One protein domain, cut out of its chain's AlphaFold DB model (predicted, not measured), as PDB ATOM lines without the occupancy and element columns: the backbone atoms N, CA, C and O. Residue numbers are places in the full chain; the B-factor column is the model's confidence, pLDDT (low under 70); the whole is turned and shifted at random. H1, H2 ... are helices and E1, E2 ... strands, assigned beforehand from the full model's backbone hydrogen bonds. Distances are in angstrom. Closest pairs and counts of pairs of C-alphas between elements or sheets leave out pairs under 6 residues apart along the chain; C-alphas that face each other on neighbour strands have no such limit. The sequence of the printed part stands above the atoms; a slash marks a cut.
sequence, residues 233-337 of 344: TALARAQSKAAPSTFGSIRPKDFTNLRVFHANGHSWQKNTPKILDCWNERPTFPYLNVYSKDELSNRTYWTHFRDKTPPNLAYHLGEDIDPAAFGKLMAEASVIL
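This is residues 233 to 337 of the 344 residues of an uncharacterized protein of Aphanomyces astaci (UniProt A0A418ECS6). A small sheet of three parallel strands makes the middle, with H3 and H4 side by side over one face and H5 over E1 on the other face. H1 packs on H5 farther out from the sheet, with the short H2 close by. The printed part has 105 residues with five named helices and three named strands, in the order H1 H2 E1 H3 E2 H4 E3 H5; the sheet's order is E1 E2 E3, and the class is mixed, helices and strands. It is compact, with a radius of gyration of the C-alphas of 14.6 A and spans of 43 by 31 by 23 A.

In the sheet, E2, residues 287 to 292, is the inner strand, between the edge strands E1, residues 259 to 265, and E3, residues 313 to 317. E1 and E2 are parallel at 8 degrees, with N 262 and O 289 2.9 A apart, within hydrogen-bond range. E2 and E3 are parallel at 11 degrees, with N 316 and O 290 2.8 A apart, within that range. Residues 335 to 336 form a short parallel pairing with residues 260 to 261 of E1. H3, residues 272 to 281, is on the sheet at a height of 10.2 A, over E2 and, only just, E1, on which 3 of its C-alphas fall. H4, residues 295 to 305, is on the same face at a height of 10.1 A, slantwise to the strands, at 36 degrees to E3 on the local plane. H3 and H4 touch, the same way at a shallow tilt of 7 degrees; their closest C-alphas, of Pro 273 and Ser 297, are 5.0 A apart. E1, H3, E2 and E2, H4, E3 are strand-helix-strand units, two parallel neighbour strands with a helix between, each with a right-handed crossover. H5, residues 323 to 332, is on the opposite face at a height of 10.7 A, over E1 and along the strands, at 16 degrees to E1 on the local plane. H1, residues 233 to 242, touches H5 about perpendicular, at 79 degrees; the closest C-alphas, of Thr 233 and Gly 327, are 4.1 A apart. H2, residues 244 to 247, is close to H1 but not clearly touching, the closest C-alphas, of Ser 240 and Phe 247, being 5.7 A apart. In H1, H3, H4 and H5 every O i to N i+4 pair is within hydrogen-bond range; H2 is too short for one.

E1 is 19.3 A long from C-alpha 259 at (20.594, -38.423, 0.837), E2 16.3 A and E3 12.8 A. H4 is 15.2 A long, H3 14.5 A, H5 14.3 A, H1 14.2 A and H2 5.4 A. H1 begins at C-alpha 233, (15.324, -39.198, 16.252), and H5 ends at C-alpha 332, (16.210, -36.112, 7.354).

The C-alphas farthest apart, of Ala 242 and Thr 303, are 42.8 A apart. The printed part has no cut, and the link from H2 to E1, 11 residues, is long. The mean pLDDT of the printed part is 93.3, and no printed residue is under 70.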
ATOM      1  N   THR A 233      16.362 -39.934  16.993       93.31
ATOM      2  CA  THR A 233      15.324 -39.198  16.252       93.31
ATOM      3  C   THR A 233      14.187 -38.728  17.164       93.31
ATOM      4  O   THR A 233      13.542 -37.722  16.860       93.31
ATOM      5  N   ALA A 234      13.964 -39.392  18.303       93.75
ATOM      6  CA  ALA A 234      13.029 -38.933  19.328       93.75
ATOM      7  C   ALA A 234      13.502 -37.625  19.983       93.75
ATOM      8  O   ALA A 234      12.711 -36.688  20.097       93.75
ATOM      9  N   LEU A 235      14.794 -37.524  20.327       93.31
ATOM     10  CA  LEU A 235      15.387 -36.288  20.858       93.31
ATOM     11  C   LEU A 235      15.244 -35.142  19.857       93.31
ATOM     12  O   LEU A 235      14.760 -34.066  20.206       93.31
ATOM     13  N   ALA A 236      15.579 -35.399  18.590       95.19
ATOM     14  CA  ALA A 236      15.455 -34.412  17.526       95.19
ATOM     15  C   ALA A 236      14.017 -33.883  17.391       95.19
ATOM     16  O   ALA A 236      13.799 -32.678  17.252       95.19
ATOM     17  N   ARG A 237      13.014 -34.772  17.446       94.31
ATOM     18  CA  ARG A 237      11.595 -34.381  17.383       94.31
ATOM     19  C   ARG A 237      11.196 -33.550  18.598       94.31
ATOM     20  O   ARG A 237      10.533 -32.528  18.426       94.31
ATOM     21  N   ALA A 238      11.600 -33.963  19.797       92.50
ATOM     22  CA  ALA A 238      11.309 -33.237  21.027       92.50
ATOM     23  C   ALA A 238      11.923 -31.828  21.011       92.50
ATOM     24  O   ALA A 238      11.217 -30.849  21.252       92.50
ATOM     25  N   GLN A 239      13.196 -31.699  20.631       94.31
ATOM     26  CA  GLN A 239      13.876 -30.405  20.567       94.31
ATOM     27  C   GLN A 239      13.329 -29.512  19.450       94.31
ATOM     28  O   GLN A 239      13.182 -28.308  19.646       94.31
ATOM     29  N   SER A 240      12.939 -30.088  18.311       94.31
ATOM     30  CA  SER A 240      12.274 -29.347  17.234       94.31
ATOM     31  C   SER A 240      10.932 -28.746  17.674       94.31
ATOM     32  O   SER A 240      10.614 -27.622  17.288       94.31
ATOM     33  N   LYS A 241      10.170 -29.449  18.526       93.38
ATOM     34  CA  LYS A 241       8.933 -28.929  19.138       93.38
ATOM     35  C   LYS A 241       9.221 -27.866  20.207       93.38
ATOM     36  O   LYS A 241       8.523 -26.860  20.259       93.38
ATOM     37  N   ALA A 242      10.219 -28.099  21.063       93.50
ATOM     38  CA  ALA A 242      10.509 -27.248  22.221       93.50
ATOM     39  C   ALA A 242      11.243 -25.945  21.862       93.50
ATOM     40  O   ALA A 242      11.004 -24.913  22.482       93.50
ATOM     41  N   ALA A 243      12.128 -25.983  20.863       93.25
ATOM     42  CA  ALA A 243      12.985 -24.864  20.476       93.25
ATOM     43  C   ALA A 243      13.036 -24.672  18.942       93.25
ATOM     44  O   ALA A 243      14.112 -24.710  18.336       93.25
ATOM     45  N   PRO A 244      11.886 -24.445  18.275       91.81
ATOM     46  CA  PRO A 244      11.813 -24.392  16.814       91.81
ATOM     47  C   PRO A 244      12.634 -23.252  16.198       91.81
ATOM     48  O   PRO A 244      13.109 -23.389  15.075       91.81
ATOM     49  N   SER A 245      12.838 -22.138  16.911       92.38
ATOM     50  CA  SER A 245      13.601 -20.987  16.407       92.38
ATOM     51  C   SER A 245      15.113 -21.216  16.364       92.38
ATOM     52  O   SER A 245      15.786 -20.588  15.552       92.38
ATOM     53  N   THR A 246      15.656 -22.090  17.218       93.06
ATOM     54  CA  THR A 246      17.103 -22.362  17.298       93.06
ATOM     55  C   THR A 246      17.471 -23.707  16.683       93.06
ATOM     56  O   THR A 246      18.445 -23.791  15.941       93.06
ATOM     57  N   PHE A 247      16.681 -24.754  16.931       94.44
ATOM     58  CA  PHE A 247      16.932 -26.095  16.396       94.44
ATOM     59  C   PHE A 247      16.330 -26.301  14.996       94.44
ATOM     60  O   PHE A 247      16.791 -27.140  14.215       94.44
ATOM     61  N   GLY A 248      15.305 -25.521  14.646       94.25
ATOM     62  CA  GLY A 248      14.571 -25.641  13.389       94.25
ATOM     63  C   GLY A 248      13.637 -26.855  13.330       94.25
ATOM     64  O   GLY A 248      13.602 -27.712  14.215       94.25
ATOM     65  N   SER A 249      12.886 -26.953  12.233       93.81
ATOM     66  CA  SER A 249      12.078 -28.133  11.910       93.81
ATOM     67  C   SER A 249      12.939 -29.274  11.363       93.81
ATOM     68  O   SER A 249      13.963 -29.026  10.719       93.81
ATOM     69  N   ILE A 250      12.496 -30.518  11.559       94.75
ATOM     70  CA  ILE A 250      13.023 -31.684  10.833       94.75
ATOM     71  C   ILE A 250      12.443 -31.668   9.417       94.75
ATOM     72  O   ILE A 250      11.222 -31.650   9.243       94.75
ATOM     73  N   ARG A 251      13.305 -31.663   8.400       93.75
ATOM     74  CA  ARG A 251      12.869 -31.715   6.999       93.75
ATOM     75  C   ARG A 251      12.276 -33.084   6.638       93.75
ATOM     76  O   ARG A 251      12.735 -34.107   7.149       93.75
ATOM     77  N   PRO A 252      11.276 -33.134   5.740       93.81
ATOM     78  CA  PRO A 252      10.781 -34.402   5.222       93.81
ATOM     79  C   PRO A 252      11.873 -35.111   4.414       93.81
ATOM     80  O   PRO A 252      12.711 -34.467   3.780       93.81
ATOM     81  N   LYS A 253      11.837 -36.445   4.411       93.81
ATOM     82  CA  LYS A 253      12.741 -37.259   3.593       93.81
ATOM     83  C   LYS A 253      12.463 -37.031   2.108       93.81
ATOM     84  O   LYS A 253      11.310 -37.095   1.684       93.81
ATOM     85  N   ASP A 254      13.519 -36.823   1.328       92.44
ATOM     86  CA  ASP A 254      13.453 -36.721  -0.132       92.44
ATOM     87  C   ASP A 254      13.872 -38.059  -0.762       92.44
ATOM     88  O   ASP A 254      15.025 -38.483  -0.652       92.44
ATOM     89  N   PHE A 255      12.930 -38.756  -1.397       94.44
ATOM     90  CA  PHE A 255      13.200 -40.014  -2.108       94.44
ATOM     91  C   PHE A 255      13.460 -39.819  -3.608       94.44
ATOM     92  O   PHE A 255      13.817 -40.777  -4.292       94.44
ATOM     93  N   THR A 256      13.307 -38.596  -4.121       94.88
ATOM     94  CA  THR A 256      13.671 -38.220  -5.489       94.88
ATOM     95  C   THR A 256      15.152 -37.857  -5.562       94.88
ATOM     96  O   THR A 256      15.858 -38.361  -6.432       94.88
ATOM     97  N   ASN A 257      15.646 -37.059  -4.611       93.50
ATOM     98  CA  ASN A 257      17.068 -36.752  -4.450       93.50
ATOM     99  C   ASN A 257      17.589 -37.408  -3.173       93.50
ATOM    100  O   ASN A 257      17.588 -36.815  -2.093       93.50
ATOM    101  N   LEU A 258      18.020 -38.663  -3.299       95.44
ATOM    102  CA  LEU A 258      18.445 -39.456  -2.150       95.44
ATOM    103  C   LEU A 258      19.609 -38.793  -1.401       95.44
ATOM    104  O   LEU A 258      20.609 -38.383  -1.993       95.44
ATOM    105  N   ARG A 259      19.496 -38.755  -0.072       95.75
ATOM    106  CA  ARG A 259      20.594 -38.423   0.837       95.75
ATOM    107  C   ARG A 259      20.931 -39.643   1.673       95.75
ATOM    108  O   ARG A 259      20.058 -40.203   2.340       95.75
ATOM    109  N   VAL A 260      22.193 -40.036   1.620       97.19
ATOM    110  CA  VAL A 260      22.731 -41.168   2.367       97.19
ATOM    111  C   VAL A 260      23.472 -40.634   3.585       97.19
ATOM    112  O   VAL A 260      24.242 -39.681   3.484       97.19
ATOM    113  N   PHE A 261      23.236 -41.247   4.737       96.50
ATOM    114  CA  PHE A 261      23.935 -40.944   5.978       96.50
ATOM    115  C   PHE A 261      24.663 -42.185   6.481       96.50
ATOM    116  O   PHE A 261      24.092 -43.279   6.516       96.50
ATOM    117  N   HIS A 262      25.911 -42.001   6.887       95.75
ATOM    118  CA  HIS A 262      26.719 -43.014   7.538       95.75
ATOM    119  C   HIS A 262      27.483 -42.389   8.704       95.75
ATOM    120  O   HIS A 262      28.068 -41.313   8.577       95.75
ATOM    121  N   ALA A 263      27.513 -43.088   9.832       93.56
ATOM    122  CA  ALA A 263      28.335 -42.707  10.962       93.56
ATOM    123  C   ALA A 263      28.944 -43.949  11.593       93.56
ATOM    124  O   ALA A 263      28.225 -44.900  11.921       93.56
ATOM    125  N   ASN A 264      30.258 -43.926  11.794       89.88
ATOM    126  CA  ASN A 264      30.951 -45.040  12.419       89.88
ATOM    127  C   ASN A 264      31.617 -44.741  13.758       89.88
ATOM    128  O   ASN A 264      31.981 -45.677  14.474       89.88
ATOM    129  N   GLY A 265      31.719 -43.468  14.142       86.75
ATOM    130  CA  GLY A 265      32.428 -43.090  15.361       86.75
ATOM    131  C   GLY A 265      33.859 -43.634  15.328       86.75
ATOM    132  O   GLY A 265      34.547 -43.496  14.319       86.75
ATOM    133  N   HIS A 266      34.292 -44.282  16.410       86.00
ATOM    134  CA  HIS A 266      35.626 -44.886  16.509       86.00
ATOM    135  C   HIS A 266      35.721 -46.312  15.933       86.00
ATOM    136  O   HIS A 266      36.815 -46.874  15.883       86.00
ATOM    137  N   SER A 267      34.606 -46.923  15.509       84.56
ATOM    138  CA  SER A 267      34.603 -48.314  15.036       84.56
ATOM    139  C   SER A 267      35.080 -48.406  13.587       84.56
ATOM    140  O   SER A 267      34.415 -47.946  12.656       84.56
ATOM    141  N   TRP A 268      36.213 -49.077  13.378       84.69
ATOM    142  CA  TRP A 268      36.685 -49.460  12.044       84.69
ATOM    143  C   TRP A 268      35.892 -50.648  11.462       84.69
ATOM    144  O   TRP A 268      35.904 -50.875  10.250       84.69
ATOM    145  N   GLN A 269      35.157 -51.391  12.299       86.19
ATOM    146  CA  GLN A 269      34.375 -52.570  11.905       86.19
ATOM    147  C   GLN A 269      33.092 -52.211  11.143       86.19
ATOM    148  O   GLN A 269      32.485 -53.072  10.515       86.19
ATOM    149  N   LYS A 270      32.713 -50.929  11.101       89.00
ATOM    150  CA  LYS A 270      31.588 -50.410  10.296       89.00
ATOM    151  C   LYS A 270      31.902 -50.239   8.810       89.00
ATOM    152  O   LYS A 270      31.032 -49.834   8.041       89.00
ATOM    153  N   ASN A 271      33.134 -50.567   8.411       92.06
ATOM    154  CA  ASN A 271      33.581 -50.674   7.021       92.06
ATOM    155  C   ASN A 271      33.416 -49.403   6.172       92.06
ATOM    156  O   ASN A 271      33.279 -49.469   4.948       92.06
ATOM    157  N   THR A 272      33.478 -48.234   6.800       95.38
ATOM    158  CA  THR A 272      33.513 -46.934   6.122       95.38
ATOM    159  C   THR A 272      34.526 -46.871   4.973       95.38
ATOM    160  O   THR A 272      34.176 -46.299   3.938       95.38
ATOM    161  N   PRO A 273      35.731 -47.490   5.047       95.75
ATOM    162  CA  PRO A 273      36.650 -47.524   3.910       95.75
ATOM    163  C   PRO A 273      36.013 -48.061   2.624       95.75
ATOM    164  O   PRO A 273      36.217 -47.487   1.560       95.75
ATOM    165  N   LYS A 274      35.175 -49.105   2.708       95.69
ATOM    166  CA  LYS A 274      34.482 -49.648   1.530       95.69
ATOM    167  C   LYS A 274      33.418 -48.705   0.985       95.69
ATOM    168  O   LYS A 274      33.230 -48.655  -0.225       95.69
ATOM    169  N   ILE A 275      32.761 -47.928   1.846       95.94
ATOM    170  CA  ILE A 275      31.843 -46.870   1.402       95.94
ATOM    171  C   ILE A 275      32.619 -45.819   0.600       95.94
ATOM    172  O   ILE A 275      32.201 -45.448  -0.494       95.94
ATOM    173  N   LEU A 276      33.763 -45.374   1.126       96.50
ATOM    174  CA  LEU A 276      34.606 -44.363   0.486       96.50
ATOM    175  C   LEU A 276      35.183 -44.856  -0.850       96.50
ATOM    176  O   LEU A 276      35.139 -44.108  -1.825       96.50
ATOM    177  N   ASP A 277      35.640 -46.113  -0.922       95.81
ATOM    178  CA  ASP A 277      36.054 -46.765  -2.174       95.81
ATOM    179  C   ASP A 277      34.921 -46.701  -3.218       95.81
ATOM    180  O   ASP A 277      35.115 -46.224  -4.336       95.81
ATOM    181  N   CYS A 278      33.704 -47.112  -2.835       95.94
ATOM    182  CA  CYS A 278      32.549 -47.098  -3.733       95.94
ATOM    183  C   CYS A 278      32.186 -45.689  -4.219       95.94
ATOM    184  O   CYS A 278      31.860 -45.521  -5.394       95.94
ATOM    185  N   TRP A 279      32.238 -44.676  -3.347       96.19
ATOM    186  CA  TRP A 279      31.932 -43.293  -3.735       96.19
ATOM    187  C   TRP A 279      33.006 -42.679  -4.634       96.19
ATOM    188  O   TRP A 279      32.672 -41.889  -5.517       96.19
ATOM    189  N   ASN A 280      34.271 -43.074  -4.471       95.38
ATOM    190  CA  ASN A 280      35.344 -42.649  -5.366       95.38
ATOM    191  C   ASN A 280      35.127 -43.174  -6.796       95.38
ATOM    192  O   ASN A 280      35.250 -42.430  -7.770       95.38
ATOM    193  N   GLU A 281      34.736 -44.443  -6.925       95.69
ATOM    194  CA  GLU A 281      34.483 -45.093  -8.218       95.69
ATOM    195  C   GLU A 281      33.172 -44.642  -8.888       95.69
ATOM    196  O   GLU A 281      32.973 -44.849 -10.089       95.69
ATOM    197  N   ARG A 282      32.247 -44.041  -8.129       94.56
ATOM    198  CA  ARG A 282      30.878 -43.736  -8.570       94.56
ATOM    199  C   ARG A 282      30.508 -42.272  -8.285       94.56
ATOM    200  O   ARG A 282      29.663 -42.001  -7.432       94.56
ATOM    201  N   PRO A 283      31.036 -41.302  -9.054       90.19
ATOM    202  CA  PRO A 283      30.751 -39.877  -8.843       90.19
ATOM    203  C   PRO A 283      29.284 -39.488  -9.095       90.19
ATOM    204  O   PRO A 283      28.867 -38.392  -8.740       90.19
ATOM    205  N   THR A 284      28.496 -40.370  -9.716       93.50
ATOM    206  CA  THR A 284      27.056 -40.188  -9.944       93.50
ATOM    207  C   THR A 284      26.190 -40.679  -8.785       93.50
ATOM    208  O   THR A 284      24.966 -40.574  -8.859       93.50
ATOM    209  N   PHE A 285      26.783 -41.248  -7.731       95.75
ATOM    210  CA  PHE A 285      26.029 -41.683  -6.562       95.75
ATOM    211  C   PHE A 285      25.378 -40.515  -5.819       95.75
ATOM    212  O   PHE A 285      25.856 -39.379  -5.917       95.75
ATOM    213  N   PRO A 286      24.296 -40.785  -5.064       96.75
ATOM    214  CA  PRO A 286      23.627 -39.755  -4.289       96.75
ATOM    215  C   PRO A 286      24.556 -39.106  -3.260       96.75
ATOM    216  O   PRO A 286      25.609 -39.650  -2.913       96.75
ATOM    217  N   TYR A 287      24.137 -37.947  -2.750       96.75
ATOM    218  CA  TYR A 287      24.909 -37.228  -1.746       96.75
ATOM    219  C   TYR A 287      25.061 -38.072  -0.479       96.75
ATOM    220  O   TYR A 287      24.063 -38.509   0.101       96.75
ATOM    221  N   LEU A 288      26.301 -38.260  -0.040       97.12
ATOM    222  CA  LEU A 288      26.660 -39.011   1.152       97.12
ATOM    223  C   LEU A 288      27.211 -38.072   2.223       97.12
ATOM    224  O   LEU A 288      28.069 -37.237   1.952       97.12
ATOM    225  N   ASN A 289      26.727 -38.236   3.448       96.25
ATOM    226  CA  ASN A 289      27.288 -37.593   4.624       96.25
ATOM    227  C   ASN A 289      27.929 -38.659   5.529       96.25
ATOM    228  O   ASN A 289      27.245 -39.608   5.920       96.25
ATOM    229  N   VAL A 290      29.228 -38.524   5.810       96.00
ATOM    230  CA  VAL A 290      30.026 -39.468   6.605       96.00
ATOM    231  C   VAL A 290      30.567 -38.787   7.851       96.00
ATOM    232  O   VAL A 290      31.333 -37.835   7.737       96.00
ATOM    233  N   TYR A 291      30.257 -39.345   9.021       95.31
ATOM    234  CA  TYR A 291      30.872 -38.970  10.296       95.31
ATOM    235  C   TYR A 291      31.766 -40.092  10.814       95.31
ATOM    236  O   TYR A 291      31.283 -41.181  11.145       95.31
ATOM    237  N   SER A 292      33.065 -39.818  10.903       94.19
ATOM    238  CA  SER A 292      34.078 -40.796  11.292       94.19
ATOM    239  C   SER A 292      35.072 -40.222  12.292       94.19
ATOM    240  O   SER A 292      35.417 -39.042  12.258       94.19
ATOM    241  N   LYS A 293      35.552 -41.080  13.192       91.81
ATOM    242  CA  LYS A 293      36.623 -40.774  14.146       91.81
ATOM    243  C   LYS A 293      37.741 -41.818  14.132       91.81
ATOM    244  O   LYS A 293      38.607 -41.785  15.003       91.81
ATOM    245  N   ASP A 294      37.719 -42.762  13.194       92.00
ATOM    246  CA  ASP A 294      38.732 -43.809  13.100       92.00
ATOM    247  C   ASP A 294      39.816 -43.465  12.066       92.00
ATOM    248  O   ASP A 294      39.593 -42.783  11.063       92.00
ATOM    249  N   GLU A 295      41.024 -43.965  12.315       93.12
ATOM    250  CA  GLU A 295      42.192 -43.655  11.493       93.12
ATOM    251  C   GLU A 295      42.123 -44.285  10.093       93.12
ATOM    252  O   GLU A 295      42.599 -43.695   9.119       93.12
ATOM    253  N   LEU A 296      41.529 -45.477   9.969       93.38
ATOM    254  CA  LEU A 296      41.504 -46.214   8.708       93.38
ATOM    255  C   LEU A 296      40.617 -45.504   7.682       93.38
ATOM    256  O   LEU A 296      41.058 -45.268   6.558       93.38
ATOM    257  N   SER A 297      39.415 -45.092   8.082       94.69
ATOM    258  CA  SER A 297      38.518 -44.295   7.239       94.69
ATOM    259  C   SER A 297      39.150 -42.975   6.834       94.69
ATOM    260  O   SER A 297      39.089 -42.600   5.663       94.69
ATOM    261  N   ASN A 298      39.824 -42.307   7.774       95.50
ATOM    262  CA  ASN A 298      40.516 -41.056   7.496       95.50
ATOM    263  C   ASN A 298      41.600 -41.243   6.426       95.50
ATOM    264  O   ASN A 298      41.656 -40.509   5.440       95.50
ATOM    265  N   ARG A 299      42.432 -42.279   6.572       95.94
ATOM    266  CA  ARG A 299      43.474 -42.618   5.596       95.94
ATOM    267  C   ARG A 299      42.890 -42.909   4.213       95.94
ATOM    268  O   ARG A 299      43.427 -42.425   3.215       95.94
ATOM    269  N   THR A 300      41.803 -43.676   4.146       96.19
ATOM    270  CA  THR A 300      41.116 -43.985   2.886       96.19
ATOM    271  C   THR A 300      40.536 -42.729   2.242       96.19
ATOM    272  O   THR A 300      40.743 -42.517   1.049       96.19
ATOM    273  N   TYR A 301      39.887 -41.856   3.020       95.94
ATOM    274  CA  TYR A 301      39.358 -40.588   2.518       95.94
ATOM    275  C   TYR A 301      40.463 -39.743   1.872       95.94
ATOM    276  O   TYR A 301      40.336 -39.343   0.716       95.94
ATOM    277  N   TRP A 302      41.581 -39.530   2.570       95.38
ATOM    278  CA  TRP A 302      42.683 -38.723   2.037       95.38
ATOM    279  C   TRP A 302      43.413 -39.390   0.870       95.38
ATOM    280  O   TRP A 302      43.950 -38.698   0.014       95.38
ATOM    281  N   THR A 303      43.412 -40.716   0.779       95.81
ATOM    282  CA  THR A 303      43.984 -41.406  -0.386       95.81
ATOM    283  C   THR A 303      43.181 -41.117  -1.658       95.81
ATOM    284  O   THR A 303      43.770 -40.919  -2.717       95.81
ATOM    285  N   HIS A 304      41.852 -41.042  -1.558       95.12
ATOM    286  CA  HIS A 304      40.976 -40.827  -2.715       95.12
ATOM    287  C   HIS A 304      40.723 -39.350  -3.030       95.12
ATOM    288  O   HIS A 304      40.645 -38.970  -4.198       95.12
ATOM    289  N   PHE A 305      40.581 -38.511  -2.001       93.69
ATOM    290  CA  PHE A 305      39.949 -37.193  -2.131       93.69
ATOM    291  C   PHE A 305      40.826 -36.014  -1.695       93.69
ATOM    292  O   PHE A 305      40.348 -34.880  -1.673       93.69
ATOM    293  N   ARG A 306      42.112 -36.236  -1.380       88.62
ATOM    294  CA  ARG A 306      43.023 -35.159  -0.940       88.62
ATOM    295  C   ARG A 306      43.104 -33.994  -1.916       88.62
ATOM    296  O   ARG A 306      43.006 -32.849  -1.490       88.62
ATOM    297  N   ASP A 307      43.250 -34.297  -3.201       89.69
ATOM    298  CA  ASP A 307      43.409 -33.288  -4.256       89.69
ATOM    299  C   ASP A 307      42.103 -33.043  -5.034       89.69
ATOM    300  O   ASP A 307      42.061 -32.262  -5.984       89.69
ATOM    301  N   LYS A 308      41.019 -33.728  -4.646       84.50
ATOM    302  CA  LYS A 308      39.721 -33.680  -5.319       84.50
ATOM    303  C   LYS A 308      38.606 -33.860  -4.302       84.50
ATOM    304  O   LYS A 308      38.279 -34.984  -3.935       84.50
ATOM    305  N   THR A 309      37.960 -32.764  -3.920       82.69
ATOM    306  CA  THR A 309      36.747 -32.830  -3.103       82.69
ATOM    307  C   THR A 309      35.566 -33.283  -3.972       82.69
ATOM    308  O   THR A 309      35.193 -32.572  -4.911       82.69
ATOM    309  N   PRO A 310      34.981 -34.465  -3.725       89.44
ATOM    310  CA  PRO A 310      33.830 -34.945  -4.483       89.44
ATOM    311  C   PRO A 310      32.586 -34.081  -4.201       89.44
ATOM    312  O   PRO A 310      32.307 -33.772  -3.045       89.44
ATOM    313  N   PRO A 311      31.786 -33.714  -5.221       91.12
ATOM    314  CA  PRO A 311      30.605 -32.864  -5.027       91.12
ATOM    315  C   PRO A 311      29.449 -33.579  -4.303       91.12
ATOM    316  O   PRO A 311      28.523 -32.934  -3.819       91.12
ATOM    317  N   ASN A 312      29.483 -34.912  -4.247       95.06
ATOM    318  CA  ASN A 312      28.441 -35.775  -3.697       95.06
ATOM    319  C   ASN A 312      28.852 -36.469  -2.384       95.06
ATOM    320  O   ASN A 312      28.237 -37.468  -2.011       95.06
ATOM    321  N   LEU A 313      29.875 -35.973  -1.682       96.25
ATOM    322  CA  LEU A 313      30.297 -36.508  -0.387       96.25
ATOM    323  C   LEU A 313      30.749 -35.372   0.542       96.25
ATOM    324  O   LEU A 313      31.601 -34.568   0.178       96.25
ATOM    325  N   ALA A 314      30.200 -35.345   1.754       95.38
ATOM    326  CA  ALA A 314      30.760 -34.619   2.888       95.38
ATOM    327  C   ALA A 314      31.343 -35.609   3.894       95.38
ATOM    328  O   ALA A 314      30.687 -36.576   4.282       95.38
ATOM    329  N   TYR A 315      32.588 -35.356   4.292       95.38
ATOM    330  CA  TYR A 315      33.326 -36.174   5.238       95.38
ATOM    331  C   TYR A 315      33.704 -35.331   6.453       95.38
ATOM    332  O   TYR A 315      34.386 -34.317   6.324       95.38
ATOM    333  N   HIS A 316      33.256 -35.781   7.616       94.75
ATOM    334  CA  HIS A 316      33.408 -35.119   8.900       94.75
ATOM    335  C   HIS A 316      34.311 -35.979   9.783       94.75
ATOM    336  O   HIS A 316      33.926 -37.079  10.196       94.75
ATOM    337  N   LEU A 317      35.528 -35.496  10.042       93.56
ATOM    338  CA  LEU A 317      36.523 -36.200  10.848       93.56
ATOM    339  C   LEU A 317      36.547 -35.657  12.274       93.56
ATOM    340  O   LEU A 317      36.794 -34.471  12.474       93.56
ATOM    341  N   GLY A 318      36.386 -36.536  13.262       89.25
ATOM    342  CA  GLY A 318      36.548 -36.176  14.673       89.25
ATOM    343  C   GLY A 318      35.418 -35.311  15.237       89.25
ATOM    344  O   GLY A 318      35.480 -34.943  16.403       89.25
ATOM    345  N   GLU A 319      34.396 -34.995  14.440       89.12
ATOM    346  CA  GLU A 319      33.278 -34.164  14.875       89.12
ATOM    347  C   GLU A 319      32.410 -34.908  15.900       89.12
ATOM    348  O   GLU A 319      31.896 -36.002  15.643       89.12
ATOM    349  N   ASP A 320      32.243 -34.287  17.065       82.50
ATOM    350  CA  ASP A 320      31.232 -34.636  18.054       82.50
ATOM    351  C   ASP A 320      29.920 -33.939  17.698       82.50
ATOM    352  O   ASP A 320      29.862 -32.713  17.600       82.50
ATOM    353  N   ILE A 321      28.860 -34.721  17.498       85.94
ATOM    354  CA  ILE A 321      27.525 -34.192  17.223       85.94
ATOM    355  C   ILE A 321      26.657 -34.413  18.455       85.94
ATOM    356  O   ILE A 321      26.566 -35.537  18.946       85.94
ATOM    357  N   ASP A 322      25.970 -33.357  18.894       88.50
ATOM    358  CA  ASP A 322      24.878 -33.452  19.868       88.50
ATOM    359  C   ASP A 322      23.906 -34.585  19.456       88.50
ATOM    360  O   ASP A 322      23.479 -34.618  18.291       88.50
ATOM    361  N   PRO A 323      23.524 -35.499  20.372       89.19
ATOM    362  CA  PRO A 323      22.585 -36.587  20.097       89.19
ATOM    363  C   PRO A 323      21.316 -36.172  19.339       89.19
ATOM    364  O   PRO A 323      20.868 -36.883  18.434       89.19
ATOM    365  N   ALA A 324      20.738 -35.011  19.644       93.00
ATOM    366  CA  ALA A 324      19.552 -34.522  18.955       93.00
ATOM    367  C   ALA A 324      19.867 -34.033  17.535       93.00
ATOM    368  O   ALA A 324      19.108 -34.308  16.602       93.00
ATOM    369  N   ALA A 325      21.000 -33.359  17.329       93.62
ATOM    370  CA  ALA A 325      21.445 -32.958  15.995       93.62
ATOM    371  C   ALA A 325      21.801 -34.181  15.127       93.62
ATOM    372  O   ALA A 325      21.409 -34.237  13.958       93.62
ATOM    373  N   PHE A 326      22.435 -35.204  15.707       92.94
ATOM    374  CA  PHE A 326      22.657 -36.501  15.066       92.94
ATOM    375  C   PHE A 326      21.325 -37.159  14.678       92.94
ATOM    376  O   PHE A 326      21.121 -37.558  13.529       92.94
ATOM    377  N   GLY A 327      20.362 -37.173  15.602       94.69
ATOM    378  CA  GLY A 327      19.005 -37.649  15.353       94.69
ATOM    379  C   GLY A 327      18.289 -36.887  14.240       94.69
ATOM    380  O   GLY A 327      17.564 -37.491  13.447       94.69
ATOM    381  N   LYS A 328      18.517 -35.575  14.124       95.75
ATOM    382  CA  LYS A 328      17.979 -34.756  13.032       95.75
ATOM    383  C   LYS A 328      18.579 -35.170  11.692       95.75
ATOM    384  O   LYS A 328      17.826 -35.383  10.746       95.75
ATOM    385  N   LEU A 329      19.899 -35.354  11.615       94.62
ATOM    386  CA  LEU A 329      20.566 -35.840  10.401       94.62
ATOM    387  C   LEU A 329      20.019 -37.207   9.968       94.62
ATOM    388  O   LEU A 329      19.701 -37.391   8.793       94.62
ATOM    389  N   MET A 330      19.824 -38.131  10.912       94.62
ATOM    390  CA  MET A 330      19.210 -39.434  10.633       94.62
ATOM    391  C   MET A 330      17.749 -39.325  10.179       94.62
ATOM    392  O   MET A 330      17.320 -40.044   9.274       94.62
ATOM    393  N   ALA A 331      16.963 -38.444  10.804       94.81
ATOM    394  CA  ALA A 331      15.550 -38.269  10.484       94.81
ATOM    395  C   ALA A 331      15.337 -37.651   9.093       94.81
ATOM    396  O   ALA A 331      14.378 -38.012   8.410       94.81
ATOM    397  N   GLU A 332      16.237 -36.761   8.669       95.31
ATOM    398  CA  GLU A 332      16.210 -36.112   7.354       95.31
ATOM    399  C   GLU A 332      16.835 -36.969   6.241       95.31
ATOM    400  O   GLU A 332      16.558 -36.746   5.061       95.31
ATOM    401  N   ALA A 333      17.666 -37.957   6.587       96.31
ATOM    402  CA  ALA A 333      18.279 -38.854   5.617       96.31
ATOM    403  C   ALA A 333      17.252 -39.809   4.981       96.31
ATOM    404  O   ALA A 333      16.410 -40.427   5.649       96.31
ATOM    405  N   SER A 334      17.366 -39.978   3.663       96.25
ATOM    406  CA  SER A 334      16.561 -40.926   2.892       96.25
ATOM    407  C   SER A 334      17.011 -42.361   3.167       96.25
ATOM    408  O   SER A 334      16.179 -43.259   3.289       96.25
ATOM    409  N   VAL A 335      18.328 -42.563   3.294       96.19
ATOM    410  CA  VAL A 335      18.967 -43.867   3.502       96.19
ATOM    411  C   VAL A 335      20.004 -43.767   4.619       96.19
ATOM    412  O   VAL A 335      20.851 -42.876   4.601       96.19
ATOM    413  N   ILE A 336      19.963 -44.709   5.563       94.81
ATOM    414  CA  ILE A 336      21.036 -44.937   6.537       94.81
ATOM    415  C   ILE A 336      21.853 -46.131   6.046       94.81
ATOM    416  O   ILE A 336      21.289 -47.192   5.775       94.81
ATOM    417  N   LEU A 337      23.163 -45.956   5.895       94.38
ATOM    418  CA  LEU A 337      24.068 -46.978   5.380       94.38
ATOM    419  C   LEU A 337      24.973 -47.479   6.511       94.38
ATOM    420  O   LEU A 337      25.750 -46.701   7.047       94.38
TER     421      LEU A 337